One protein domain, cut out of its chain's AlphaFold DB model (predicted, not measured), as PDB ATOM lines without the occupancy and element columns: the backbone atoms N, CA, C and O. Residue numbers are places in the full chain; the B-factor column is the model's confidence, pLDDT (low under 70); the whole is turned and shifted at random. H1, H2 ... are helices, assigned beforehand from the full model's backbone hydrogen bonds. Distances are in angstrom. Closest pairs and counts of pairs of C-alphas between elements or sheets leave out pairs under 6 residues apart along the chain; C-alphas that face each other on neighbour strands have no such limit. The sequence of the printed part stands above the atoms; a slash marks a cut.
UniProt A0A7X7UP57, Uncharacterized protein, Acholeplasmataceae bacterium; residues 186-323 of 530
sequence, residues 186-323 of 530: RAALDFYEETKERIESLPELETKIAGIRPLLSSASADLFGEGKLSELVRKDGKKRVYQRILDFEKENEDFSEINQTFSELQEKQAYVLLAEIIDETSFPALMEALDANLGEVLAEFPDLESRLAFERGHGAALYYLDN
ATOM      1  N   ARG A 186      93.210  32.917 -83.518       95.88
ATOM      2  CA  ARG A 186      94.550  32.635 -82.975       95.88
ATOM      3  C   ARG A 186      94.523  32.484 -81.455       95.88
ATOM      4  O   ARG A 186      94.979  31.475 -80.947       95.88
ATOM      5  N   ALA A 187      93.859  33.395 -80.742       95.50
ATOM      6  CA  ALA A 187      93.756  33.309 -79.281       95.50
ATOM      7  C   ALA A 187      93.014  32.048 -78.787       95.50
ATOM      8  O   ALA A 187      93.279  31.565 -77.690       95.50
ATOM      9  N   ALA A 188      92.071  31.524 -79.579       96.88
ATOM     10  CA  ALA A 188      91.389  30.269 -79.269       96.88
ATOM     11  C   ALA A 188      92.278  29.054 -79.574       96.88
ATOM     12  O   ALA A 188      92.243  28.085 -78.819       96.88
ATOM     13  N   LEU A 189      93.059  29.116 -80.659       96.00
ATOM     14  CA  LEU A 189      94.014  28.079 -81.041       96.00
ATOM     15  C   LEU A 189      95.137  27.961 -80.010       96.00
ATOM     16  O   LEU A 189      95.343  26.869 -79.501       96.00
ATOM     17  N   ASP A 190      95.759  29.075 -79.621       93.94
ATOM     18  CA  ASP A 190      96.836  29.089 -78.624       93.94
ATOM     19  C   ASP A 190      96.353  28.493 -77.290       93.94
ATOM     20  O   ASP A 190      97.007  27.640 -76.698       93.94
ATOM     21  N   PHE A 191      95.150  28.877 -76.841       95.69
ATOM     22  CA  PHE A 191      94.545  28.314 -75.630       95.69
ATOM     23  C   PHE A 191      94.266  26.809 -75.748       95.69
ATOM     24  O   PHE A 191      94.458  26.058 -74.788       95.69
ATOM     25  N   TYR A 192      93.780  26.369 -76.909       95.69
ATOM     26  CA  TYR A 192      93.501  24.965 -77.187       95.69
ATOM     27  C   TYR A 192      94.779  24.127 -77.196       95.69
ATOM     28  O   TYR A 192      94.822  23.100 -76.521       95.69
ATOM     29  N   GLU A 193      95.807  24.578 -77.913       93.62
ATOM     30  CA  GLU A 193      97.108  23.916 -78.006       93.62
ATOM     31  C   GLU A 193      97.785  23.853 -76.637       93.62
ATOM     32  O   GLU A 193      98.156  22.760 -76.213       93.62
ATOM     33  N   GLU A 194      97.828  24.962 -75.886       92.56
ATOM     34  CA  GLU A 194      98.388  24.975 -74.529       92.56
ATOM     35  C   GLU A 194      97.632  23.999 -73.617       92.56
ATOM     36  O   GLU A 194      98.233  23.171 -72.933       92.56
ATOM     37  N   THR A 195      96.296  24.043 -73.612       93.81
ATOM     38  CA  THR A 195      95.498  23.154 -72.752       93.81
ATOM     39  C   THR A 195      95.707  21.688 -73.124       93.81
ATOM     40  O   THR A 195      95.861  20.840 -72.241       93.81
ATOM     41  N   LYS A 196      95.742  21.384 -74.425       93.69
ATOM     42  CA  LYS A 196      95.986  20.039 -74.943       93.69
ATOM     43  C   LYS A 196      97.377  19.543 -74.553       93.69
ATOM     44  O   LYS A 196      97.476  18.458 -73.989       93.69
ATOM     45  N   GLU A 197      98.420  20.342 -74.755       92.12
ATOM     46  CA  GLU A 197      99.798  20.003 -74.381       92.12
ATOM     47  C   GLU A 197      99.920  19.744 -72.871       92.12
ATOM     48  O   GLU A 197     100.504  18.750 -72.426       92.12
ATOM     49  N   ARG A 198      99.297  20.594 -72.042       92.88
ATOM     50  CA  ARG A 198      99.290  20.419 -70.581       92.88
ATOM     51  C   ARG A 198      98.648  19.096 -70.172       92.88
ATOM     52  O   ARG A 198      99.187  18.445 -69.278       92.88
ATOM     53  N   ILE A 199      97.570  18.680 -70.832       93.06
ATOM     54  CA  ILE A 199      96.905  17.389 -70.599       93.06
ATOM     55  C   ILE A 199      97.768  16.224 -71.107       93.06
ATOM     56  O   ILE A 199      97.992  15.258 -70.378       93.06
ATOM     57  N   GLU A 200      98.315  16.326 -72.317       92.19
ATOM     58  CA  GLU A 200      99.161  15.293 -72.931       92.19
ATOM     59  C   GLU A 200     100.490  15.086 -72.186       92.19
ATOM     60  O   GLU A 200     101.057  13.997 -72.228       92.19
ATOM     61  N   SER A 201     100.953  16.087 -71.431       92.50
ATOM     62  CA  SER A 201     102.147  15.998 -70.578       92.50
ATOM     63  C   SER A 201     101.913  15.337 -69.208       92.50
ATOM     64  O   SER A 201     102.871  15.087 -68.465       92.50
ATOM     65  N   LEU A 202     100.660  15.054 -68.826       94.25
ATOM     66  CA  LEU A 202     100.331  14.443 -67.531       94.25
ATOM     67  C   LEU A 202     100.928  13.033 -67.338       94.25
ATOM     68  O   LEU A 202     101.449  12.785 -66.250       94.25
ATOM     69  N   PRO A 203     100.951  12.126 -68.336       93.50
ATOM     70  CA  PRO A 203     101.551  10.797 -68.175       93.50
ATOM     71  C   PRO A 203     103.055  10.826 -67.856       93.50
ATOM     72  O   PRO A 203     103.559   9.983 -67.107       93.50
ATOM     73  N   GLU A 204     103.794  11.805 -68.390       92.50
ATOM     74  CA  GLU A 204     105.211  11.990 -68.051       92.50
ATOM     75  C   GLU A 204     105.365  12.410 -66.583       92.50
ATOM     76  O   GLU A 204     106.194  11.855 -65.856       92.50
ATOM     77  N   LEU A 205     104.530  13.347 -66.123       93.12
ATOM     78  CA  LEU A 205     104.504  13.766 -64.723       93.12
ATOM     79  C   LEU A 205     104.113  12.609 -63.792       93.12
ATOM     80  O   LEU A 205     104.722  12.444 -62.739       93.12
ATOM     81  N   GLU A 206     103.148  11.776 -64.181       93.81
ATOM     82  CA  GLU A 206     102.763  10.577 -63.429       93.81
ATOM     83  C   GLU A 206     103.929   9.591 -63.302       93.81
ATOM     84  O   GLU A 206     104.189   9.067 -62.218       93.81
ATOM     85  N   THR A 207     104.711   9.416 -64.368       92.31
ATOM     86  CA  THR A 207     105.928   8.591 -64.347       92.31
ATOM     87  C   THR A 207     106.990   9.172 -63.405       92.31
ATOM     88  O   THR A 207     107.574   8.431 -62.609       92.31
ATOM     89  N   LYS A 208     107.221  10.494 -63.440       91.56
ATOM     90  CA  LYS A 208     108.136  11.187 -62.509       91.56
ATOM     91  C   LYS A 208     107.689  11.014 -61.057       91.56
ATOM     92  O   LYS A 208     108.494  10.667 -60.197       91.56
ATOM     93  N   ILE A 209     106.394  11.179 -60.797       93.00
ATOM     94  CA  ILE A 209     105.789  11.003 -59.474       93.00
ATOM     95  C   ILE A 209     105.916   9.561 -58.988       93.00
ATOM     96  O   ILE A 209     106.308   9.331 -57.847       93.00
ATOM     97  N   ALA A 210     105.667   8.568 -59.838       91.19
ATOM     98  CA  ALA A 210     105.889   7.171 -59.478       91.19
ATOM     99  C   ALA A 210     107.359   6.899 -59.094       91.19
ATOM    100  O   ALA A 210     107.623   6.093 -58.197       91.19
ATOM    101  N   GLY A 211     108.302   7.607 -59.727       90.44
ATOM    102  CA  GLY A 211     109.738   7.538 -59.458       90.44
ATOM    103  C   GLY A 211     110.160   8.007 -58.063       90.44
ATOM    104  O   GLY A 211     111.116   7.452 -57.526       90.44
ATOM    105  N   ILE A 212     109.431   8.941 -57.435       92.38
ATOM    106  CA  ILE A 212     109.756   9.421 -56.076       92.38
ATOM    107  C   ILE A 212     109.245   8.490 -54.969       92.38
ATOM    108  O   ILE A 212     109.642   8.634 -53.815       92.38
ATOM    109  N   ARG A 213     108.394   7.502 -55.283       91.31
ATOM    110  CA  ARG A 213     107.824   6.573 -54.290       91.31
ATOM    111  C   ARG A 213     108.869   5.894 -53.384       91.31
ATOM    112  O   ARG A 213     108.602   5.803 -52.187       91.31
ATOM    113  N   PRO A 214     110.028   5.411 -53.882       92.38
ATOM    114  CA  PRO A 214     111.060   4.801 -53.041       92.38
ATOM    115  C   PRO A 214     111.726   5.777 -52.062       92.38
ATOM    116  O   PRO A 214     112.341   5.321 -51.103       92.38
ATOM    117  N   LEU A 215     111.610   7.086 -52.309       92.50
ATOM    118  CA  LEU A 215     112.182   8.149 -51.480       92.50
ATOM    119  C   LEU A 215     111.272   8.513 -50.298       92.50
ATOM    120  O   LEU A 215     111.699   9.196 -49.375       92.50
ATOM    121  N   LEU A 216     110.007   8.080 -50.316       93.75
ATOM    122  CA  LEU A 216     109.016   8.451 -49.309       93.75
ATOM    123  C   LEU A 216     109.175   7.647 -48.014       93.75
ATOM    124  O   LEU A 216     109.471   6.449 -48.027       93.75
ATOM    125  N   SER A 217     108.865   8.280 -46.880       92.81
ATOM    126  CA  SER A 217     108.682   7.565 -45.616       92.81
ATOM    127  C   SER A 217     107.529   6.554 -45.705       92.81
ATOM    128  O   SER A 217     106.633   6.668 -46.543       92.81
ATOM    129  N   SER A 218     107.489   5.578 -44.792       90.19
ATOM    130  CA  SER A 218     106.410   4.578 -44.760       90.19
ATOM    131  C   SER A 218     105.015   5.204 -44.634       90.19
ATOM    132  O   SER A 218     104.092   4.780 -45.322       90.19
ATOM    133  N   ALA A 219     104.872   6.251 -43.815       88.38
ATOM    134  CA  ALA A 219     103.603   6.957 -43.632       88.38
ATOM    135  C   ALA A 219     103.139   7.674 -44.911       88.38
ATOM    136  O   ALA A 219     101.947   7.696 -45.218       88.38
ATOM    137  N   SER A 220     104.074   8.244 -45.671       92.50
ATOM    138  CA  SER A 220     103.774   8.877 -46.955       92.50
ATOM    139  C   SER A 220     103.536   7.867 -48.068       92.50
ATOM    140  O   SER A 220     102.675   8.108 -48.907       92.50
ATOM    141  N   ALA A 221     104.233   6.727 -48.070       90.38
ATOM    142  CA  ALA A 221     104.028   5.657 -49.045       90.38
ATOM    143  C   ALA A 221     102.606   5.070 -48.969       90.38
ATOM    144  O   ALA A 221     102.024   4.743 -50.005       90.38
ATOM    145  N   ASP A 222     102.031   4.997 -47.765       89.19
ATOM    146  CA  ASP A 222     100.634   4.596 -47.563       89.19
ATOM    147  C   ASP A 222      99.649   5.627 -48.143       89.19
ATOM    148  O   ASP A 222      98.654   5.253 -48.764       89.19
ATOM    149  N   LEU A 223      99.926   6.928 -47.978       89.88
ATOM    150  CA  LEU A 223      99.117   8.007 -48.566       89.88
ATOM    151  C   LEU A 223      99.271   8.111 -50.086       89.88
ATOM    152  O   LEU A 223      98.332   8.518 -50.767       89.88
ATOM    153  N   PHE A 224     100.451   7.776 -50.600       90.25
ATOM    154  CA  PHE A 224     100.795   7.843 -52.015       90.25
ATOM    155  C   PHE A 224     100.022   6.814 -52.853       90.25
ATOM    156  O   PHE A 224      99.712   7.076 -54.013       90.25
ATOM    157  N   GLY A 225      99.685   5.658 -52.271       84.75
ATOM    158  CA  GLY A 225      98.849   4.649 -52.921       84.75
ATOM    159  C   GLY A 225      99.459   4.104 -54.218       84.75
ATOM    160  O   GLY A 225     100.602   3.631 -54.232       84.75
ATOM    161  N   GLU A 226      98.680   4.141 -55.305       82.75
ATOM    162  CA  GLU A 226      99.135   3.744 -56.647       82.75
ATOM    163  C   GLU A 226      99.954   4.840 -57.349       82.75
ATOM    164  O   GLU A 226     100.594   4.554 -58.357       82.75
ATOM    165  N   GLY A 227      99.993   6.062 -56.805       80.38
ATOM    166  CA  GLY A 227     100.722   7.188 -57.390       80.38
ATOM    167  C   GLY A 227      99.987   7.903 -58.521       80.38
ATOM    168  O   GLY A 227     100.604   8.703 -59.220       80.38
ATOM    169  N   LYS A 228      98.686   7.643 -58.694       91.25
ATOM    170  CA  LYS A 228      97.873   8.319 -59.707       91.25
ATOM    171  C   LYS A 228      97.719   9.796 -59.387       91.25
ATOM    172  O   LYS A 228      97.425  10.166 -58.245       91.25
ATOM    173  N   LEU A 229      97.844  10.641 -60.407       93.94
ATOM    174  CA  LEU A 229      97.763  12.094 -60.235       93.94
ATOM    175  C   LEU A 229      96.444  12.525 -59.588       93.94
ATOM    176  O   LEU A 229      96.461  13.326 -58.653       93.94
ATOM    177  N   SER A 230      95.320  11.950 -60.022       92.00
ATOM    178  CA  SER A 230      93.992  12.279 -59.499       92.00
ATOM    179  C   SER A 230      93.810  11.950 -58.017       92.00
ATOM    180  O   SER A 230      93.197  12.714 -57.267       92.00
ATOM    181  N   GLU A 231      94.411  10.858 -57.546       91.81
ATOM    182  CA  GLU A 231      94.404  10.490 -56.128       91.81
ATOM    183  C   GLU A 231      95.218  11.487 -55.295       91.81
ATOM    184  O   GLU A 231      94.785  11.911 -54.218       91.81
ATOM    185  N   LEU A 232      96.370  11.910 -55.820       94.06
ATOM    186  CA  LEU A 232      97.293  12.830 -55.157       94.06
ATOM    187  C   LEU A 232      96.737  14.259 -55.071       94.06
ATOM    188  O   LEU A 232      96.940  14.941 -54.057       94.06
ATOM    189  N   VAL A 233      95.998  14.705 -56.091       93.81
ATOM    190  CA  VAL A 233      95.309  16.008 -56.089       93.81
ATOM    191  C   VAL A 233      93.947  15.958 -55.399       93.81
ATOM    192  O   VAL A 233      93.307  16.995 -55.249       93.81
ATOM    193  N   ARG A 234      93.473  14.818 -54.894       91.00
ATOM    194  CA  ARG A 234      92.221  14.786 -54.128       91.00
ATOM    195  C   ARG A 234      92.361  15.547 -52.804       91.00
ATOM    196  O   ARG A 234      93.401  15.515 -52.141       91.00
ATOM    197  N   LYS A 235      91.285  16.212 -52.369       88.12
ATOM    198  CA  LYS A 235      91.207  16.817 -51.027       88.12
ATOM    199  C   LYS A 235      90.988  15.742 -49.958       88.12
ATOM    200  O   LYS A 235      90.040  14.966 -50.031       88.12
ATOM    201  N   ASP A 236      91.823  15.760 -48.923       83.25
ATOM    202  CA  ASP A 236      91.637  15.045 -47.662       83.25
ATOM    203  C   ASP A 236      91.537  16.077 -46.519       83.25
ATOM    204  O   ASP A 236      92.524  16.613 -45.990       83.25
ATOM    205  N   GLY A 237      90.298  16.416 -46.157       84.44
ATOM    206  CA  GLY A 237      89.989  17.508 -45.235       84.44
ATOM    207  C   GLY A 237      90.277  18.877 -45.860       84.44
ATOM    208  O   GLY A 237      89.662  19.251 -46.854       84.44
ATOM    209  N   LYS A 238      91.189  19.651 -45.257       86.00
ATOM    210  CA  LYS A 238      91.577  20.995 -45.742       86.00
ATOM    211  C   LYS A 238      92.808  21.002 -46.656       86.00
ATOM    212  O   LYS A 238      93.174  22.067 -47.140       86.00
ATOM    213  N   LYS A 239      93.470  19.857 -46.835       91.06
ATOM    214  CA  LYS A 239      94.710  19.723 -47.611       91.06
ATOM    215  C   LYS A 239      94.529  18.702 -48.722       91.06
ATOM    216  O   LYS A 239      93.685  17.816 -48.612       91.06
ATOM    217  N   ARG A 240      95.330  18.823 -49.771       93.06
ATOM    218  CA  ARG A 240      95.469  17.792 -50.808       93.06
ATOM    219  C   ARG A 240      96.323  16.637 -50.275       93.06
ATOM    220  O   ARG A 240      97.110  16.846 -49.347       93.06
ATOM    221  N   VAL A 241      96.194  15.441 -50.846       94.56
ATOM    222  CA  VAL A 241      96.997  14.277 -50.427       94.56
ATOM    223  C   VAL A 241      98.493  14.567 -50.583       94.56
ATOM    224  O   VAL A 241      99.238  14.405 -49.616       94.56
ATOM    225  N   TYR A 242      98.920  15.123 -51.722       94.44
ATOM    226  CA  TYR A 242     100.329  15.484 -51.934       94.44
ATOM    227  C   TYR A 242     100.857  16.504 -50.904       94.44
ATOM    228  O   TYR A 242     101.992  16.408 -50.451       94.44
ATOM    229  N   GLN A 243     100.022  17.452 -50.455       95.00
ATOM    230  CA  GLN A 243     100.413  18.431 -49.428       95.00
ATOM    231  C   GLN A 243     100.647  17.770 -48.068       95.00
ATOM    232  O   GLN A 243     101.502  18.214 -47.308       95.00
ATOM    233  N   ARG A 244      99.882  16.722 -47.743       94.50
ATOM    234  CA  ARG A 244     100.103  15.946 -46.517       94.50
ATOM    235  C   ARG A 244     101.380  15.121 -46.596       94.50
ATOM    236  O   ARG A 244     102.092  15.057 -45.601       94.50
ATOM    237  N   ILE A 245     101.676  14.544 -47.761       94.88
ATOM    238  CA  ILE A 245     102.950  13.859 -48.004       94.88
ATOM    239  C   ILE A 245     104.106  14.840 -47.765       94.88
ATOM    240  O   ILE A 245     104.973  14.572 -46.941       94.88
ATOM    241  N   LEU A 246     104.054  16.040 -48.354       95.25
ATOM    242  CA  LEU A 246     105.067  17.078 -48.122       95.25
ATOM    243  C   LEU A 246     105.215  17.481 -46.649       95.25
ATOM    244  O   LEU A 246     106.315  17.809 -46.214       95.25
ATOM    245  N   ASP A 247     104.139  17.466 -45.858       94.19
ATOM    246  CA  ASP A 247     104.237  17.736 -44.422       94.19
ATOM    247  C   ASP A 247     104.991  16.645 -43.652       94.19
ATOM    248  O   ASP A 247     105.661  16.975 -42.670       94.19
ATOM    249  N   PHE A 248     104.875  15.382 -44.067       94.38
ATOM    250  CA  PHE A 248     105.588  14.255 -43.460       94.38
ATOM    251  C   PHE A 248     107.045  14.163 -43.906       94.38
ATOM    252  O   PHE A 248     107.890  13.765 -43.110       94.38
ATOM    253  N   GLU A 249     107.355  14.593 -45.128       96.12
ATOM    254  CA  GLU A 249     108.705  14.502 -45.690       96.12
ATOM    255  C   GLU A 249     109.615  15.697 -45.350       96.12
ATOM    256  O   GLU A 249     110.736  15.752 -45.836       96.12
ATOM    257  N   LYS A 250     109.196  16.652 -44.504       93.69
ATOM    258  CA  LYS A 250     109.988  17.872 -44.205       93.69
ATOM    259  C   LYS A 250     111.410  17.619 -43.702       93.69
ATOM    260  O   LYS A 250     112.277  18.456 -43.920       93.69
ATOM    261  N   GLU A 251     111.621  16.505 -43.009       93.44
ATOM    262  CA  GLU A 251     112.922  16.110 -42.452       93.44
ATOM    263  C   GLU A 251     113.619  15.032 -43.309       93.44
ATOM    264  O   GLU A 251     114.608  14.447 -42.874       93.44
ATOM    265  N   ASN A 252     113.093  14.728 -44.502       93.19
ATOM    266  CA  ASN A 252     113.681  13.771 -45.437       93.19
ATOM    267  C   ASN A 252     114.886  14.399 -46.162       93.19
ATOM    268  O   ASN A 252     114.833  15.557 -46.582       93.19
ATOM    269  N   GLU A 253     115.964  13.630 -46.332       93.94
ATOM    270  CA  GLU A 253     117.167  14.053 -47.062       93.94
ATOM    271  C   GLU A 253     116.856  14.413 -48.530       93.94
ATOM    272  O   GLU A 253     117.436  15.358 -49.065       93.94
ATOM    273  N   ASP A 254     115.862  13.751 -49.132       94.50
ATOM    274  CA  ASP A 254     115.415  13.944 -50.516       94.50
ATOM    275  C   ASP A 254     114.241  14.940 -50.648       94.50
ATOM    276  O   ASP A 254     113.630  15.067 -51.714       94.50
ATOM    277  N   PHE A 255     113.905  15.691 -49.587       95.00
ATOM    278  CA  PHE A 255     112.751  16.606 -49.581       95.00
ATOM    279  C   PHE A 255     112.762  17.603 -50.746       95.00
ATOM    280  O   PHE A 255     111.703  17.939 -51.274       95.00
ATOM    281  N   SER A 256     113.938  18.078 -51.168       93.31
ATOM    282  CA  SER A 256     114.046  19.023 -52.286       93.31
ATOM    283  C   SER A 256     113.515  18.434 -53.594       93.31
ATOM    284  O   SER A 256     112.809  19.131 -54.320       93.31
ATOM    285  N   GLU A 257     113.835  17.170 -53.885       92.94
ATOM    286  CA  GLU A 257     113.382  16.474 -55.093       92.94
ATOM    287  C   GLU A 257     111.877  16.196 -55.013       92.94
ATOM    288  O   GLU A 257     111.123  16.578 -55.907       92.94
ATOM    289  N   ILE A 258     111.415  15.664 -53.876       94.06
ATOM    290  CA  ILE A 258     109.992  15.397 -53.614       94.06
ATOM    291  C   ILE A 258     109.155  16.681 -53.752       94.06
ATOM    292  O   ILE A 258     108.097  16.690 -54.389       94.06
ATOM    293  N   ASN A 259     109.624  17.787 -53.169       95.19
ATOM    294  CA  ASN A 259     108.949  19.079 -53.229       95.19
ATOM    295  C   ASN A 259     108.929  19.661 -54.642       95.19
ATOM    296  O   ASN A 259     107.917  20.244 -55.030       95.19
ATOM    297  N   GLN A 260     110.002  19.497 -55.417       93.50
ATOM    298  CA  GLN A 260     110.031  19.925 -56.813       93.50
ATOM    299  C   GLN A 260     108.973  19.179 -57.635       93.50
ATOM    300  O   GLN A 260     108.126  19.820 -58.255       93.50
ATOM    301  N   THR A 261     108.936  17.844 -57.564       93.50
ATOM    302  CA  THR A 261     107.964  17.037 -58.319       93.50
ATOM    303  C   THR A 261     106.515  17.355 -57.932       93.50
ATOM    304  O   THR A 261     105.645  17.486 -58.792       93.50
ATOM    305  N   PHE A 262     106.226  17.538 -56.640       95.50
ATOM    306  CA  PHE A 262     104.879  17.919 -56.209       95.50
ATOM    307  C   PHE A 262     104.522  19.385 -56.486       95.50
ATOM    308  O   PHE A 262     103.334  19.701 -56.573       95.50
ATOM    309  N   SER A 263     105.506  20.269 -56.662       93.69
ATOM    310  CA  SER A 263     105.257  21.634 -57.139       93.69
ATOM    311  C   SER A 263     104.798  21.619 -58.601       93.69
ATOM    312  O   SER A 263     103.812  22.279 -58.919       93.69
ATOM    313  N   GLU A 264     105.396  20.778 -59.454       92.62
ATOM    314  CA  GLU A 264     104.922  20.570 -60.837       92.62
ATOM    315  C   GLU A 264     103.480  20.028 -60.868       92.62
ATOM    316  O   GLU A 264     102.646  20.494 -61.647       92.62
ATOM    317  N   LEU A 265     103.136  19.089 -59.973       94.81
ATOM    318  CA  LEU A 265     101.748  18.631 -59.818       94.81
ATOM    319  C   LEU A 265     100.814  19.755 -59.384       94.81
ATOM    320  O   LEU A 265      99.673  19.814 -59.839       94.81
ATOM    321  N   GLN A 266     101.274  20.632 -58.492       94.12
ATOM    322  CA  GLN A 266     100.478  21.754 -58.022       94.12
ATOM    323  C   GLN A 266     100.123  22.732 -59.141       94.12
ATOM    324  O   GLN A 266      98.992  23.215 -59.179       94.12
ATOM    325  N   GLU A 267     101.050  22.985 -60.056       91.75
ATOM    326  CA  GLU A 267     100.818  23.834 -61.226       91.75
ATOM    327  C   GLU A 267      99.834  23.193 -62.216       91.75
ATOM    328  O   GLU A 267      99.063  23.904 -62.861       91.75
ATOM    329  N   LYS A 268      99.792  21.854 -62.295       93.75
ATOM    330  CA  LYS A 268      98.946  21.121 -63.252       93.75
ATOM    331  C   LYS A 268      97.599  20.613 -62.711       93.75
ATOM    332  O   LYS A 268      96.886  19.921 -63.432       93.75
ATOM    333  N   GLN A 269      97.203  20.962 -61.483       93.06
ATOM    334  CA  GLN A 269      95.992  20.416 -60.827       93.06
ATOM    335  C   GLN A 269      94.713  20.559 -61.655       93.06
ATOM    336  O   GLN A 269      93.951  19.602 -61.781       93.06
ATOM    337  N   ALA A 270      94.485  21.742 -62.227       93.50
ATOM    338  CA  ALA A 270      93.303  22.003 -63.040       93.50
ATOM    339  C   ALA A 270      93.255  21.112 -64.293       93.50
ATOM    340  O   ALA A 270      92.187  20.632 -64.669       93.50
ATOM    341  N   TYR A 271      94.413  20.831 -64.892       94.25
ATOM    342  CA  TYR A 271      94.526  19.968 -66.067       94.25
ATOM    343  C   TYR A 271      94.345  18.488 -65.726       94.25
ATOM    344  O   TYR A 271      93.792  17.753 -66.536       94.25
ATOM    345  N   VAL A 272      94.736  18.057 -64.519       94.62
ATOM    346  CA  VAL A 272      94.415  16.707 -64.023       94.62
ATOM    347  C   VAL A 272      92.902  16.522 -63.944       94.62
ATOM    348  O   VAL A 272      92.402  15.525 -64.447       94.62
ATOM    349  N   LEU A 273      92.168  17.495 -63.384       92.94
ATOM    350  CA  LEU A 273      90.703  17.443 -63.359       92.94
ATOM    351  C   LEU A 273      90.121  17.416 -64.778       92.94
ATOM    352  O   LEU A 273      89.240  16.609 -65.048       92.94
ATOM    353  N   LEU A 274      90.628  18.262 -65.685       91.94
ATOM    354  CA  LEU A 274      90.194  18.281 -67.086       91.94
ATOM    355  C   LEU A 274      90.381  16.923 -67.771       91.94
ATOM    356  O   LEU A 274      89.467  16.455 -68.440       91.94
ATOM    357  N   ALA A 275      91.524  16.271 -67.567       92.19
ATOM    358  CA  ALA A 275      91.810  14.958 -68.136       92.19
ATOM    359  C   ALA A 275      90.872  13.848 -67.622       92.19
ATOM    360  O   ALA A 275      90.698  12.845 -68.305       92.19
ATOM    361  N   GLU A 276      90.262  14.009 -66.441       90.38
ATOM    362  CA  GLU A 276      89.273  13.055 -65.915       90.38
ATOM    363  C   GLU A 276      87.870  13.237 -66.506       90.38
ATOM    364  O   GLU A 276      87.075  12.298 -66.483       90.38
ATOM    365  N   ILE A 277      87.547  14.439 -66.993       89.38
ATOM    366  CA  ILE A 277      86.217  14.776 -67.527       89.38
ATOM    367  C   ILE A 277      86.140  14.712 -69.054       89.38
ATOM    368  O   ILE A 277      85.030  14.684 -69.583       89.38
ATOM    369  N   ILE A 278      87.275  14.701 -69.760       88.19
ATOM    370  CA  ILE A 278      87.305  14.618 -71.225       88.19
ATOM    371  C   ILE A 278      87.684  13.220 -71.710       88.19
ATOM    372  O   ILE A 278      88.680  12.645 -71.283       88.19
ATOM    373  N   ASP A 279      86.915  12.714 -72.673       79.44
ATOM    374  CA  ASP A 279      87.222  11.464 -73.381       79.44
ATOM    375  C   ASP A 279      88.009  11.713 -74.685       79.44
ATOM    376  O   ASP A 279      88.683  10.820 -75.198       79.44
ATOM    377  N   GLU A 280      87.927  12.931 -75.232       84.38
ATOM    378  CA  GLU A 280      88.536  13.331 -76.502       84.38
ATOM    379  C   GLU A 280      89.107  14.751 -76.391       84.38
ATOM    380  O   GLU A 280      88.465  15.652 -75.854       84.38
ATOM    381  N   THR A 281      90.308  14.963 -76.932       83.69
ATOM    382  CA  THR A 281      91.015  16.253 -76.899       83.69
ATOM    383  C   THR A 281      90.765  17.111 -78.137       83.69
ATOM    384  O   THR A 281      91.545  18.018 -78.401       83.69
ATOM    385  N   SER A 282      89.706  16.860 -78.917       89.75
ATOM    386  CA  SER A 282      89.347  17.746 -80.031       89.75
ATOM    387  C   SER A 282      88.795  19.075 -79.519       89.75
ATOM    388  O   SER A 282      88.158  19.134 -78.467       89.75
ATOM    389  N   PHE A 283      89.016  20.158 -80.271       92.12
ATOM    390  CA  PHE A 283      88.613  21.504 -79.848       92.12
ATOM    391  C   PHE A 283      87.133  21.605 -79.416       92.12
ATOM    392  O   PHE A 283      86.882  22.109 -78.321       92.12
ATOM    393  N   PRO A 284      86.139  21.101 -80.181       90.56
ATOM    394  CA  PRO A 284      84.740  21.176 -79.759       90.56
ATOM    395  C   PRO A 284      84.447  20.379 -78.483       90.56
ATOM    396  O   PRO A 284      83.749  20.885 -77.610       90.56
ATOM    397  N   ALA A 285      84.998  19.165 -78.360       89.81
ATOM    398  CA  ALA A 285      84.775  18.299 -77.202       89.81
ATOM    399  C   ALA A 285      85.397  18.890 -75.928       89.81
ATOM    400  O   ALA A 285      84.746  18.945 -74.884       89.81
ATOM    401  N   LEU A 286      86.627  19.404 -76.035       92.00
ATOM    402  CA  LEU A 286      87.314  20.076 -74.936       92.00
ATOM    403  C   LEU A 286      86.529  21.305 -74.464       92.00
ATOM    404  O   LEU A 286      86.367  21.497 -73.261       92.00
ATOM    405  N   MET A 287      86.028  22.129 -75.392       93.06
ATOM    406  CA  MET A 287      85.281  23.338 -75.034       93.06
ATOM    407  C   MET A 287      83.917  23.023 -74.418       93.06
ATOM    408  O   MET A 287      83.530  23.680 -73.457       93.06
ATOM    409  N   GLU A 288      83.206  22.007 -74.912       91.44
ATOM    410  CA  GLU A 288      81.935  21.566 -74.323       91.44
ATOM    411  C   GLU A 288      82.124  21.064 -72.884       91.44
ATOM    412  O   GLU A 288      81.405  21.478 -71.970       91.44
ATOM    413  N   ALA A 289      83.131  20.215 -72.659       90.62
ATOM    414  CA  ALA A 289      83.441  19.708 -71.329       90.62
ATOM    415  C   ALA A 289      83.909  20.820 -70.381       90.62
ATOM    416  O   ALA A 289      83.534  20.832 -69.203       90.62
ATOM    417  N   LEU A 290      84.705  21.767 -70.885       92.06
ATOM    418  CA  LEU A 290      85.196  22.882 -70.092       92.06
ATOM    419  C   LEU A 290      84.074  23.855 -69.713       92.06
ATOM    420  O   LEU A 290      83.992  24.228 -68.546       92.06
ATOM    421  N   ASP A 291      83.183  24.224 -70.636       91.25
ATOM    422  CA  ASP A 291      82.070  25.141 -70.348       91.25
ATOM    423  C   ASP A 291      81.123  24.558 -69.282       91.25
ATOM    424  O   ASP A 291      80.708  25.252 -68.349       91.25
ATOM    425  N   ALA A 292      80.879  23.243 -69.329       92.62
ATOM    426  CA  ALA A 292      80.071  22.540 -68.333       92.62
ATOM    427  C   ALA A 292      80.705  22.507 -66.926       92.62
ATOM    428  O   ALA A 292      79.976  22.445 -65.933       92.62
ATOM    429  N   ASN A 293      82.039  22.565 -66.827       93.94
ATOM    430  CA  ASN A 293      82.789  22.356 -65.579       93.94
ATOM    431  C   ASN A 293      83.689  23.543 -65.182       93.94
ATOM    432  O   ASN A 293      84.484  23.434 -64.244       93.94
ATOM    433  N   LEU A 294      83.560  24.700 -65.842       93.00
ATOM    434  CA  LEU A 294      84.488  25.831 -65.718       93.00
ATOM    435  C   LEU A 294      84.695  26.272 -64.264       93.00
ATOM    436  O   LEU A 294      85.818  26.534 -63.839       93.00
ATOM    437  N   GLY A 295      83.617  26.347 -63.479       93.38
ATOM    438  CA  GLY A 295      83.688  26.765 -62.077       93.38
ATOM    439  C   GLY A 295      84.532  25.831 -61.205       93.38
ATOM    440  O   GLY A 295      85.222  26.307 -60.302       93.38
ATOM    441  N   GLU A 296      84.499  24.527 -61.486       92.94
ATOM    442  CA  GLU A 296      85.289  23.518 -60.778       92.94
ATOM    443  C   GLU A 296      86.753  23.588 -61.213       92.94
ATOM    444  O   GLU A 296      87.629  23.721 -60.364       92.94
ATOM    445  N   VAL A 297      87.012  23.648 -62.521       93.81
ATOM    446  CA  VAL A 297      88.363  23.782 -63.093       93.81
ATOM    447  C   VAL A 297      89.061  25.049 -62.587       93.81
ATOM    448  O   VAL A 297      90.192  24.996 -62.102       93.81
ATOM    449  N   LEU A 298      88.372  26.196 -62.595       94.31
ATOM    450  CA  LEU A 298      88.916  27.463 -62.091       94.31
ATOM    451  C   LEU A 298      89.210  27.444 -60.582       94.31
ATOM    452  O   LEU A 298      90.003  28.261 -60.106       94.31
ATOM    453  N   ALA A 299      88.568  26.560 -59.814       92.50
ATOM    454  CA  ALA A 299      88.820  26.407 -58.381       92.50
ATOM    455  C   ALA A 299      90.081  25.579 -58.073       92.50
ATOM    456  O   ALA A 299      90.539  25.583 -56.926       92.50
ATOM    457  N   GLU A 300      90.637  24.894 -59.074       92.88
ATOM    458  CA  GLU A 300      91.823  24.047 -58.946       92.88
ATOM    459  C   GLU A 300      93.134  24.792 -59.259       92.88
ATOM    460  O   GLU A 300      94.203  24.304 -58.903       92.88
ATOM    461  N   PHE A 301      93.080  25.995 -59.848       92.75
ATOM    462  CA  PHE A 301      94.277  26.817 -60.056       92.75
ATOM    463  C   PHE A 301      94.835  27.365 -58.727       92.75
ATOM    464  O   PHE A 301      94.081  27.935 -57.929       92.75
ATOM    465  N   PRO A 302      96.153  27.239 -58.478       85.62
ATOM    466  CA  PRO A 302      96.762  27.612 -57.202       85.62
ATOM    467  C   PRO A 302      96.911  29.128 -57.015       85.62
ATOM    468  O   PRO A 302      96.933  29.609 -55.878       85.62
ATOM    469  N   ASP A 303      97.014  29.883 -58.107       90.31
ATOM    470  CA  ASP A 303      97.252  31.320 -58.102       90.31
ATOM    471  C   ASP A 303      96.247  32.080 -58.989       90.31
ATOM    472  O   ASP A 303      95.605  31.534 -59.889       90.31
ATOM    473  N   LEU A 304      96.078  33.371 -58.691       90.50
ATOM    474  CA  LEU A 304      95.107  34.227 -59.374       90.50
ATOM    475  C   LEU A 304      95.515  34.541 -60.820       90.50
ATOM    476  O   LEU A 304      94.641  34.771 -61.651       90.50
ATOM    477  N   GLU A 305      96.811  34.598 -61.117       89.69
ATOM    478  CA  GLU A 305      97.311  35.003 -62.431       89.69
ATOM    479  C   GLU A 305      97.039  33.915 -63.470       89.69
ATOM    480  O   GLU A 305      96.377  34.199 -64.471       89.69
ATOM    481  N   SER A 306      97.424  32.671 -63.173       88.62
ATOM    482  CA  SER A 306      97.145  31.493 -64.001       88.62
ATOM    483  C   SER A 306      95.645  31.298 -64.197       88.62
ATOM    484  O   SER A 306      95.178  31.092 -65.315       88.62
ATOM    485  N   ARG A 307      94.853  31.474 -63.130       93.81
ATOM    486  CA  ARG A 307      93.389  31.401 -63.208       93.81
ATOM    487  C   ARG A 307      92.804  32.435 -64.175       93.81
ATOM    488  O   ARG A 307      91.951  32.097 -64.990       93.81
ATOM    489  N   LEU A 308      93.236  33.695 -64.080       93.31
ATOM    490  CA  LEU A 308      92.761  34.767 -64.962       93.31
ATOM    491  C   LEU A 308      93.288  34.622 -66.396       93.31
ATOM    492  O   LEU A 308      92.663  35.132 -67.324       93.31
ATOM    493  N   ALA A 309      94.456  34.011 -66.599       90.25
ATOM    494  CA  ALA A 309      94.958  33.667 -67.928       90.25
ATOM    495  C   ALA A 309      94.081  32.585 -68.572       90.25
ATOM    496  O   ALA A 309      93.560  32.804 -69.664       90.25
ATOM    497  N   PHE A 310      93.807  31.504 -67.842       94.62
ATOM    498  CA  PHE A 310      92.948  30.415 -68.297       94.62
ATOM    499  C   PHE A 310      91.514  30.887 -68.599       94.62
ATOM    500  O   PHE A 310      90.960  30.579 -69.650       94.62
ATOM    501  N   GLU A 311      90.923  31.714 -67.727       94.81
ATOM    502  CA  GLU A 311      89.590  32.298 -67.948       94.81
ATOM    503  C   GLU A 311      89.538  33.181 -69.209       94.81
ATOM    504  O   GLU A 311      88.550  33.155 -69.947       94.81
ATOM    505  N   ARG A 312      90.610  33.935 -69.496       94.19
ATOM    506  CA  ARG A 312      90.722  34.732 -70.728       94.19
ATOM    507  C   ARG A 312      90.832  33.854 -71.973       94.19
ATOM    508  O   ARG A 312      90.143  34.143 -72.948       94.19
ATOM    509  N   GLY A 313      91.646  32.798 -71.929       94.81
ATOM    510  CA  GLY A 313      91.772  31.829 -73.022       94.81
ATOM    511  C   GLY A 313      90.444  31.131 -73.328       94.81
ATOM    512  O   GLY A 313      89.991  31.133 -74.471       94.81
ATOM    513  N   HIS A 314      89.735  30.673 -72.292       95.19
ATOM    514  CA  HIS A 314      88.388  30.119 -72.441       95.19
ATOM    515  C   HIS A 314      87.405  31.134 -73.050       95.19
ATOM    516  O   HIS A 314      86.661  30.812 -73.976       95.19
ATOM    517  N   GLY A 315      87.435  32.390 -72.591       95.38
ATOM    518  CA  GLY A 315      86.627  33.465 -73.172       95.38
ATOM    519  C   GLY A 315      86.912  33.704 -74.660       95.38
ATOM    520  O   GLY A 315      85.981  33.962 -75.426       95.38
ATOM    521  N   ALA A 316      88.170  33.577 -75.092       96.06
ATOM    522  CA  ALA A 316      88.547  33.656 -76.503       96.06
ATOM    523  C   ALA A 316      88.006  32.469 -77.317       96.06
ATOM    524  O   ALA A 316      87.494  32.665 -78.421       96.06
ATOM    525  N   ALA A 317      88.046  31.258 -76.758       95.88
ATOM    526  CA  ALA A 317      87.482  30.074 -77.399       95.88
ATOM    527  C   ALA A 317      85.957  30.166 -77.568       95.88
ATOM    528  O   ALA A 317      85.447  29.920 -78.664       95.88
ATOM    529  N   LEU A 318      85.231  30.620 -76.539       94.50
ATOM    530  CA  LEU A 318      83.792  30.895 -76.641       94.50
ATOM    531  C   LEU A 318      83.497  31.972 -77.691       94.50
ATOM    532  O   LEU A 318      82.595  31.816 -78.514       94.50
ATOM    533  N   TYR A 319      84.293  33.045 -77.722       94.75
ATOM    534  CA  TYR A 319      84.149  34.087 -78.736       94.75
ATOM    535  C   TYR A 319      84.291  33.528 -80.160       94.75
ATOM    536  O   TYR A 319      83.505  33.899 -81.040       94.75
ATOM    537  N   TYR A 320      85.257  32.630 -80.387       95.31
ATOM    538  CA  TYR A 320      85.425  31.937 -81.665       95.31
ATOM    539  C   TYR A 320      84.213  31.058 -82.005       95.31
ATOM    540  O   TYR A 320      83.704  31.147 -83.124       95.31
ATOM    541  N   LEU A 321      83.707  30.259 -81.061       93.25
ATOM    542  CA  LEU A 321      82.528  29.412 -81.280       93.25
ATOM    543  C   LEU A 321      81.292  30.242 -81.673       93.25
ATOM    544  O   LEU A 321      80.586  29.895 -82.625       93.25
ATOM    545  N   ASP A 322      81.087  31.384 -81.014       93.00
ATOM    546  CA  ASP A 322      79.939  32.265 -81.246       93.00
ATOM    547  C   ASP A 322      80.038  33.082 -82.546       93.00
ATOM    548  O   ASP A 322      79.023  33.370 -83.193       93.00
ATOM    549  N   ASN A 323      81.246  33.512 -82.931       92.88
ATOM    550  CA  ASN A 323      81.435  34.519 -83.986       92.88
ATOM    551  C   ASN A 323      82.203  34.013 -85.214       92.88
ATOM    552  O   ASN A 323      81.983  34.532 -86.313       92.88
TER     553      ASN A 323
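AT A GLANCE: This is residues 186 to 323 of the 530 residues of an uncharacterized protein of Acholeplasmataceae bacterium (UniProt A0A7X7UP57). Two helical lobes stand end to end and make a rod: in one, H2, H6, H5 and H3 run side by side, and in the other H1, H7, H9 and the kinked H8 pack together. H1 and H2 follow each other along the rod, and H7 and short H4 lie near its middle. The printed part has 138 residues with nine named helices, H1 to H9 in order, and no named strand, class all helix. It is compact, with a radius of gyration of the C-alphas of 16.4 A and spans of 55 by 25 by 22 A.

IN THESE COORDINATES: H1, residues 186 to 200, begins at C-alpha 186 (94.550, 32.635, -82.975) and is 20.6 A long. H2 is residues 202 to 215, H3 218 to 224, H4 229 to 232, H5 241 to 251, H6 255 to 267, H7 269 to 277 and H8 283 to 300, with a kink of 83 degrees near residue 293. H9, residues 304 to 323, is 28.2 A long and ends at C-alpha 323 (81.435, 34.519, -83.986).

HOW THE PARTS SIT: With residues 187 to 192 alone H1 touches H9, closest C-alphas Ala 188 and Ala 317 at 4.3 A, at a steep tilt of 57 degrees, opposite ways. H2 touches H6 at Ile 212 and Ile 258, C-alphas 6.5 A apart, at a shallow tilt of 24 degrees. H3 touches H5, closest C-alphas Ser 220 and Ile 245 at 5.2 A. H4 and H7 only just touch, with 3 pairs of C-alphas within 8 A, the closest Ser 230 and Val 272 at 6.3 A. H5 and H6 form a helical hairpin, and so do H8 and H9. H7 touches H8, closest C-alphas Ala 270 and Glu 300 at 4.8 A. Every O i to N i+4 pair is within hydrogen-bond range in H1, H6, H7 and H9, but 7 of 10 in H2, 2 of 3 in H3, 5 of 7 in H5 and 12 of 14 in H8; H4 is too short for one.

THE WHOLE: The C-alphas farthest apart, Glu 253 and Asn 323, are 55.3 A apart. The printed part has no cut and no long link. Its mean pLDDT is 92.3, and no printed residue is under 70.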